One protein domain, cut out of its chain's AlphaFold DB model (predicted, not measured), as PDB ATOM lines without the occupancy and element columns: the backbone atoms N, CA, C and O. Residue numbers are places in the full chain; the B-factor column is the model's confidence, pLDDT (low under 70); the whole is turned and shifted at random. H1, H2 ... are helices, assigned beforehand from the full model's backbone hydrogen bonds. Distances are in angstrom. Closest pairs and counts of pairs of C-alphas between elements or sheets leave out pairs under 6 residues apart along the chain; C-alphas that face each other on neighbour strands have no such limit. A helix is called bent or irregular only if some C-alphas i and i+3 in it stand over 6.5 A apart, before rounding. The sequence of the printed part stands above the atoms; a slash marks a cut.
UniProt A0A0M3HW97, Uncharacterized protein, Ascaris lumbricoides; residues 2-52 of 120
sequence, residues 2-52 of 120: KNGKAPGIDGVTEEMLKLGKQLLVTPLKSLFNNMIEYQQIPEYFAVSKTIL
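What this domain is: This is residues 2 to 52 of the 120 residues of an uncharacterized protein of Ascaris lumbricoides (UniProt A0A0M3HW97). Picture a flat, open ring: the chain runs round an empty middle as a loop, residues 2 to 13, then the short helix H1, the long helix H2, the very short helix H3 and a tail, residues 47 to 52. H2 makes one long side of the ring, and the first loop and the tail make the opposite part; the ring is loosely formed, for no helix touches another. The printed part has 51 residues with three named helices, in the order H1, H2, H3, and no named strand; its class is all helix. It is loose, with a radius of gyration of the C-alphas of 12.9 A, and its C-alphas span 34 by 31 by 15 A.

Where its parts are: Start at Lys 2, whose C-alpha is at (-14.344, 27.974, 54.732), and read on through residues 2 to 13, which hold no named element. Find C-alpha 14 at (-18.502, 24.881, 49.613); here H1 begins, residues 14 to 19, 8.9 A from first to last C-alpha. Next look at H2, residues 21 to 38, the longest helix, which runs 25.2 A from C-alpha 21 to C-alpha 38 at (-36.959, 41.920, 36.781). H2 is irregular, but only just: C-alphas 23 and 26 are 6.8 A apart, and its line is a rough one. Then come to H3, residues 43 to 46, which ends with C-alpha 46 at (-36.768, 31.238, 50.544).

How they stand to each other: Look first where H1 and H2 follow each other: they are close but not clearly touching, and their closest C-alphas, those of Leu 17 and Leu 24, are 7.8 A apart. Their lines stand at a steep tilt of 66 degrees, and they run opposite ways. H2 and H3 are apart, and so are H1 and H3. In the backbone of H1 every O i to N i+4 pair is within hydrogen-bond range; in H2 12 of 14 are, and H3 is too short for such a pair, but its one O i to N i+3 pair is within range.

The domain as a whole: The two C-alphas farthest apart, those of Gly 4 and Tyr 38, are 34.6 A apart. From the C-alpha of Lys 2 to that of Leu 52 you will find 20.2 A. The printed part has no cut. The link from H1 to H2, 1 residue, and the link from H2 to H3, 4 residues, are both tight. Residues 19 to 24, of which 21 to 24 belong to H2, stand free, as do residues 33 to 39, of which 33 to 38 belong to H2. The mean pLDDT of the printed part is 87.1; look at residues 50 to 51 for the values under 70.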
ATOM      1  N   LYS A   2     -15.041  28.993  53.914       80.88
ATOM      2  CA  LYS A   2     -14.344  27.974  54.732       80.88
ATOM      3  C   LYS A   2     -14.856  26.581  54.347       80.88
ATOM      4  O   LYS A   2     -16.047  26.466  54.089       80.88
ATOM      5  N   ASN A   3     -13.968  25.591  54.300       87.00
ATOM      6  CA  ASN A   3     -14.326  24.197  54.010       87.00
ATOM      7  C   ASN A   3     -15.084  23.557  55.184       87.00
ATOM      8  O   ASN A   3     -15.034  24.080  56.301       87.00
ATOM      9  N   GLY A   4     -15.756  22.433  54.925       86.56
ATOM     10  CA  GLY A   4     -16.436  21.614  55.934       86.56
ATOM     11  C   GLY A   4     -17.778  22.175  56.407       86.56
ATOM     12  O   GLY A   4     -18.262  21.808  57.476       86.56
ATOM     13  N   LYS A   5     -18.378  23.095  55.647       85.50
ATOM     14  CA  LYS A   5     -19.733  23.575  55.927       85.50
ATOM     15  C   LYS A   5     -20.768  22.580  55.417       85.50
ATOM     16  O   LYS A   5     -20.591  21.997  54.353       85.50
ATOM     17  N   ALA A   6     -21.862  22.435  56.165       85.25
ATOM     18  CA  ALA A   6     -22.994  21.633  55.723       85.25
ATOM     19  C   ALA A   6     -23.575  22.211  54.414       85.25
ATOM     20  O   ALA A   6     -23.775  23.429  54.345       85.25
ATOM     21  N   PRO A   7     -23.839  21.370  53.399       85.81
ATOM     22  CA  PRO A   7     -24.446  21.813  52.151       85.81
ATOM     23  C   PRO A   7     -25.907  22.230  52.353       85.81
ATOM     24  O   PRO A   7     -26.555  21.857  53.340       85.81
ATOM     25  N   GLY A   8     -26.424  22.990  51.387       81.75
ATOM     26  CA  GLY A   8     -27.833  23.352  51.313       81.75
ATOM     27  C   GLY A   8     -28.743  22.157  51.014       81.75
ATOM     28  O   GLY A   8     -28.335  20.995  51.023       81.75
ATOM     29  N   ILE A   9     -30.015  22.450  50.742       84.00
ATOM     30  CA  ILE A   9     -30.995  21.454  50.272       84.00
ATOM     31  C   ILE A   9     -30.617  20.841  48.916       84.00
ATOM     32  O   ILE A   9     -31.013  19.718  48.626       84.00
ATOM     33  N   ASP A  10     -29.820  21.555  48.124       85.75
ATOM     34  CA  ASP A  10     -29.294  21.147  46.821       85.75
ATOM     35  C   ASP A  10     -28.090  20.193  46.917       85.75
ATOM     36  O   ASP A  10     -27.637  19.666  45.904       85.75
ATOM     37  N   GLY A  11     -27.553  19.968  48.122       88.00
ATOM     38  CA  GLY A  11     -26.384  19.115  48.337       88.00
ATOM     39  C   GLY A  11     -25.064  19.721  47.849       88.00
ATOM     40  O   GLY A  11     -24.027  19.067  47.955       88.00
ATOM     41  N   VAL A  12     -25.066  20.964  47.357       88.88
ATOM     42  CA  VAL A  12     -23.866  21.612  46.825       88.88
ATOM     43  C   VAL A  12     -22.979  22.059  47.980       88.88
ATOM     44  O   VAL A  12     -23.383  22.852  48.834       88.88
ATOM     45  N   THR A  13     -21.749  21.549  48.013       90.81
ATOM     46  CA  THR A  13     -20.791  21.904  49.060       90.81
ATOM     47  C   THR A  13     -19.968  23.136  48.701       90.81
ATOM     48  O   THR A  13     -19.803  23.534  47.543       90.81
ATOM     49  N   GLU A  14     -19.379  23.726  49.733       88.81
ATOM     50  CA  GLU A  14     -18.502  24.881  49.613       88.81
ATOM     51  C   GLU A  14     -17.255  24.577  48.758       88.81
ATOM     52  O   GLU A  14     -16.722  25.452  48.071       88.81
ATOM     53  N   GLU A  15     -16.785  23.330  48.793       91.88
ATOM     54  CA  GLU A  15     -15.677  22.803  48.002       91.88
ATOM     55  C   GLU A  15     -16.049  22.694  46.521       91.88
ATOM     56  O   GLU A  15     -15.279  23.146  45.671       91.88
ATOM     57  N   MET A  16     -17.248  22.185  46.211       90.25
ATOM     58  CA  MET A  16     -17.756  22.109  44.836       90.25
ATOM     59  C   MET A  16     -17.833  23.500  44.201       90.25
ATOM     60  O   MET A  16     -17.379  23.694  43.075       90.25
ATOM     61  N   LEU A  17     -18.315  24.500  44.950       90.12
ATOM     62  CA  LEU A  17     -18.379  25.888  44.478       90.12
ATOM     63  C   LEU A  17     -16.993  26.496  44.226       90.12
ATOM     64  O   LEU A  17     -16.822  27.286  43.296       90.12
ATOM     65  N   LYS A  18     -15.991  26.142  45.038       88.88
ATOM     66  CA  LYS A  18     -14.610  26.608  44.834       88.88
ATOM     67  C   LYS A  18     -13.984  26.002  43.585       88.88
ATOM     68  O   LYS A  18     -13.355  26.740  42.830       88.88
ATOM     69  N   LEU A  19     -14.164  24.700  43.374       91.31
ATOM     70  CA  LEU A  19     -13.649  23.992  42.200       91.31
ATOM     71  C   LEU A  19     -14.344  24.469  40.918       91.31
ATOM     72  O   LEU A  19     -13.687  24.760  39.925       91.31
ATOM     73  N   GLY A  20     -15.665  24.648  40.969       90.06
ATOM     74  CA  GLY A  20     -16.479  25.110  39.846       90.06
ATOM     75  C   GLY A  20     -16.441  26.618  39.594       90.06
ATOM     76  O   GLY A  20     -17.167  27.096  38.725       90.06
ATOM     77  N   LYS A  21     -15.626  27.396  40.325       89.06
ATOM     78  CA  LYS A  21     -15.685  28.868  40.316       89.06
ATOM     79  C   LYS A  21     -15.672  29.456  38.902       89.06
ATOM     80  O   LYS A  21     -16.483  30.323  38.613       89.06
ATOM     81  N   GLN A  22     -14.769  29.008  38.030       91.38
ATOM     82  CA  GLN A  22     -14.649  29.575  36.681       91.38
ATOM     83  C   GLN A  22     -15.876  29.280  35.807       91.38
ATOM     84  O   GLN A  22     -16.329  30.160  35.082       91.38
ATOM     85  N   LEU A  23     -16.452  28.083  35.935       93.12
ATOM     86  CA  LEU A  23     -17.633  27.663  35.176       93.12
ATOM     87  C   LEU A  23     -18.911  28.344  35.681       93.12
ATOM     88  O   LEU A  23     -19.793  28.681  34.897       93.12
ATOM     89  N   LEU A  24     -19.006  28.573  36.993       91.81
ATOM     90  CA  LEU A  24     -20.211  29.096  37.639       91.81
ATOM     91  C   LEU A  24     -20.325  30.626  37.589       91.81
ATOM     92  O   LEU A  24     -21.422  31.153  37.752       91.81
ATOM     93  N   VAL A  25     -19.230  31.360  37.362       92.31
ATOM     94  CA  VAL A  25     -19.243  32.838  37.377       92.31
ATOM     95  C   VAL A  25     -20.225  33.415  36.357       92.31
ATOM     96  O   VAL A  25     -21.031  34.270  36.718       92.31
ATOM     97  N   THR A  26     -20.185  32.950  35.107       94.81
ATOM     98  CA  THR A  26     -21.053  33.453  34.031       94.81
ATOM     99  C   THR A  26     -22.543  33.204  34.301       94.81
ATOM    100  O   THR A  26     -23.296  34.183  34.316       94.81
ATOM    101  N   PRO A  27     -22.999  31.962  34.570       93.56
ATOM    102  CA  PRO A  27     -24.412  31.707  34.842       93.56
ATOM    103  C   PRO A  27     -24.893  32.392  36.126       93.56
ATOM    104  O   PRO A  27     -25.971  32.976  36.123       93.56
ATOM    105  N   LEU A  28     -24.088  32.418  37.199       91.44
ATOM    106  CA  LEU A  28     -24.470  33.119  38.431       91.44
ATOM    107  C   LEU A  28     -24.592  34.629  38.217       91.44
ATOM    108  O   LEU A  28     -25.514  35.245  38.746       91.44
ATOM    109  N   LYS A  29     -23.691  35.237  37.436       93.00
ATOM    110  CA  LYS A  29     -23.775  36.664  37.099       93.00
ATOM    111  C   LYS A  29     -25.073  36.975  36.357       93.00
ATOM    112  O   LYS A  29     -25.761  37.914  36.743       93.00
ATOM    113  N   SER A  30     -25.404  36.198  35.325       94.75
ATOM    114  CA  SER A  30     -26.651  36.382  34.575       94.75
ATOM    115  C   SER A  30     -27.869  36.203  35.478       94.75
ATOM    116  O   SER A  30     -28.741  37.063  35.494       94.75
ATOM    117  N   LEU A  31     -27.874  35.157  36.306       92.38
ATOM    118  CA  LEU A  31     -28.945  34.889  37.256       92.38
ATOM    119  C   LEU A  31     -29.175  36.072  38.217       92.38
ATOM    120  O   LEU A  31     -30.302  36.538  38.348       92.38
ATOM    121  N   PHE A  32     -28.126  36.590  38.866       91.62
ATOM    122  CA  PHE A  32     -28.267  37.724  39.789       91.62
ATOM    123  C   PHE A  32     -28.668  39.021  39.084       91.62
ATOM    124  O   PHE A  32     -29.444  39.789  39.647       91.62
ATOM    125  N   ASN A  33     -28.163  39.268  37.875       94.00
ATOM    126  CA  ASN A  33     -28.554  40.442  37.101       94.00
ATOM    127  C   ASN A  33     -30.040  40.388  36.732       94.00
ATOM    128  O   ASN A  33     -30.740  41.366  36.966       94.00
ATOM    129  N   ASN A  34     -30.533  39.235  36.273       94.25
ATOM    130  CA  ASN A  34     -31.947  39.047  35.949       94.25
ATOM    131  C   ASN A  34     -32.838  39.254  37.183       94.25
ATOM    132  O   ASN A  34     -33.881  39.890  37.085       94.25
ATOM    133  N   MET A  35     -32.420  38.780  38.366       93.56
ATOM    134  CA  MET A  35     -33.177  39.037  39.602       93.56
ATOM    135  C   MET A  35     -33.296  40.528  39.921       93.56
ATOM    136  O   MET A  35     -34.330  40.965  40.414       93.56
ATOM    137  N   ILE A  36     -32.235  41.305  39.675       91.88
ATOM    138  CA  ILE A  36     -32.231  42.752  39.921       91.88
ATOM    139  C   ILE A  36     -33.084  43.472  38.874       91.88
ATOM    140  O   ILE A  36     -33.885  44.329  39.234       91.88
ATOM    141  N   GLU A  37     -32.916  43.118  37.601       94.75
ATOM    142  CA  GLU A  37     -33.602  43.746  36.470       94.75
ATOM    143  C   GLU A  37     -35.116  43.525  36.532       94.75
ATOM    144  O   GLU A  37     -35.884  44.480  36.455       94.75
ATOM    145  N   TYR A  38     -35.543  42.280  36.747       94.12
ATOM    146  CA  TYR A  38     -36.959  41.920  36.781       94.12
ATOM    147  C   TYR A  38     -37.576  42.002  38.180       94.12
ATOM    148  O   TYR A  38     -38.770  41.763  38.327       94.12
ATOM    149  N   GLN A  39     -36.780  42.309  39.212       91.12
ATOM    150  CA  GLN A  39     -37.193  42.296  40.624       91.12
ATOM    151  C   GLN A  39     -37.851  40.974  41.062       91.12
ATOM    152  O   GLN A  39     -38.651  40.934  41.996       91.12
ATOM    153  N   GLN A  40     -37.502  39.872  40.397       90.31
ATOM    154  CA  GLN A  40     -38.039  38.541  40.656       90.31
ATOM    155  C   GLN A  40     -36.969  37.676  41.310       90.31
ATOM    156  O   GLN A  40     -35.922  37.404  40.725       90.31
ATOM    157  N   ILE A  41     -37.239  37.231  42.534       87.50
ATOM    158  CA  ILE A  41     -36.364  36.325  43.278       87.50
ATOM    159  C   ILE A  41     -36.950  34.913  43.167       87.50
ATOM    160  O   ILE A  41     -38.142  34.748  43.430       87.50
ATOM    161  N   PRO A  42     -36.154  33.887  42.811       86.38
ATOM    162  CA  PRO A  42     -36.642  32.515  42.779       86.38
ATOM    163  C   PRO A  42     -37.184  32.095  44.145       86.38
ATOM    164  O   PRO A  42     -36.493  32.249  45.152       86.38
ATOM    165  N   GLU A  43     -38.370  31.489  44.189       85.50
ATOM    166  CA  GLU A  43     -38.984  31.009  45.440       85.50
ATOM    167  C   GLU A  43     -38.070  30.046  46.207       85.50
ATOM    168  O   GLU A  43     -38.036  30.039  47.435       85.50
ATOM    169  N   TYR A  44     -37.244  29.292  45.478       83.31
ATOM    170  CA  TYR A  44     -36.257  28.382  46.052       83.31
ATOM    171  C   TYR A  44     -35.257  29.079  46.992       83.31
ATOM    172  O   TYR A  44     -34.726  28.448  47.900       83.31
ATOM    173  N   PHE A  45     -35.027  30.389  46.835       78.50
ATOM    174  CA  PHE A  45     -34.147  31.165  47.720       78.50
ATOM    175  C   PHE A  45     -34.763  31.388  49.109       78.50
ATOM    176  O   PHE A  45     -34.036  31.710  50.049       78.50
ATOM    177  N   ALA A  46     -36.079  31.204  49.258       77.12
ATOM    178  CA  ALA A  46     -36.768  31.238  50.544       77.12
ATOM    179  C   ALA A  46     -36.735  29.881  51.276       77.12
ATOM    180  O   ALA A  46     -37.106  29.808  52.449       77.12
ATOM    181  N   VAL A  47     -36.276  28.808  50.620       78.06
ATOM    182  CA  VAL A  47     -36.226  27.464  51.203       78.06
ATOM    183  C   VAL A  47     -34.869  27.240  51.872       78.06
ATOM    184  O   VAL A  47     -33.816  27.363  51.251       78.06
ATOM    185  N   SER A  48     -34.882  26.879  53.155       73.44
ATOM    186  CA  SER A  48     -33.670  26.571  53.919       73.44
ATOM    187  C   SER A  48     -33.803  25.235  54.638       73.44
ATOM    188  O   SER A  48     -34.828  24.950  55.251       73.44
ATOM    189  N   LYS A  49     -32.725  24.441  54.624       70.38
ATOM    190  CA  LYS A  49     -32.609  23.205  55.417       70.38
ATOM    191  C   LYS A  49     -32.541  23.491  56.920       70.38
ATOM    192  O   LYS A  49     -32.953  22.668  57.729       70.38
ATOM    193  N   THR A  50     -32.011  24.658  57.279       67.25
ATOM    194  CA  THR A  50     -31.825  25.083  58.666       67.25
ATOM    195  C   THR A  50     -32.648  26.331  58.922       67.25
ATOM    196  O   THR A  50     -32.425  27.371  58.299       67.25
ATOM    197  N   ILE A  51     -33.563  26.244  59.878       68.81
ATOM    198  CA  ILE A  51     -34.295  27.396  60.399       68.81
ATOM    199  C   ILE A  51     -33.629  27.784  61.722       68.81
ATOM    200  O   ILE A  51     -33.341  26.909  62.534       68.81
ATOM    201  N   LEU A  52     -33.312  29.069  61.923       73.31
ATOM    202  CA  LEU A  52     -32.603  29.533  63.121       73.31
ATOM    203  C   LEU A  52     -33.611  30.042  64.167       73.31
ATOM    204  O   LEU A  52     -34.087  31.175  64.021       73.31
TER     205      LEU A  52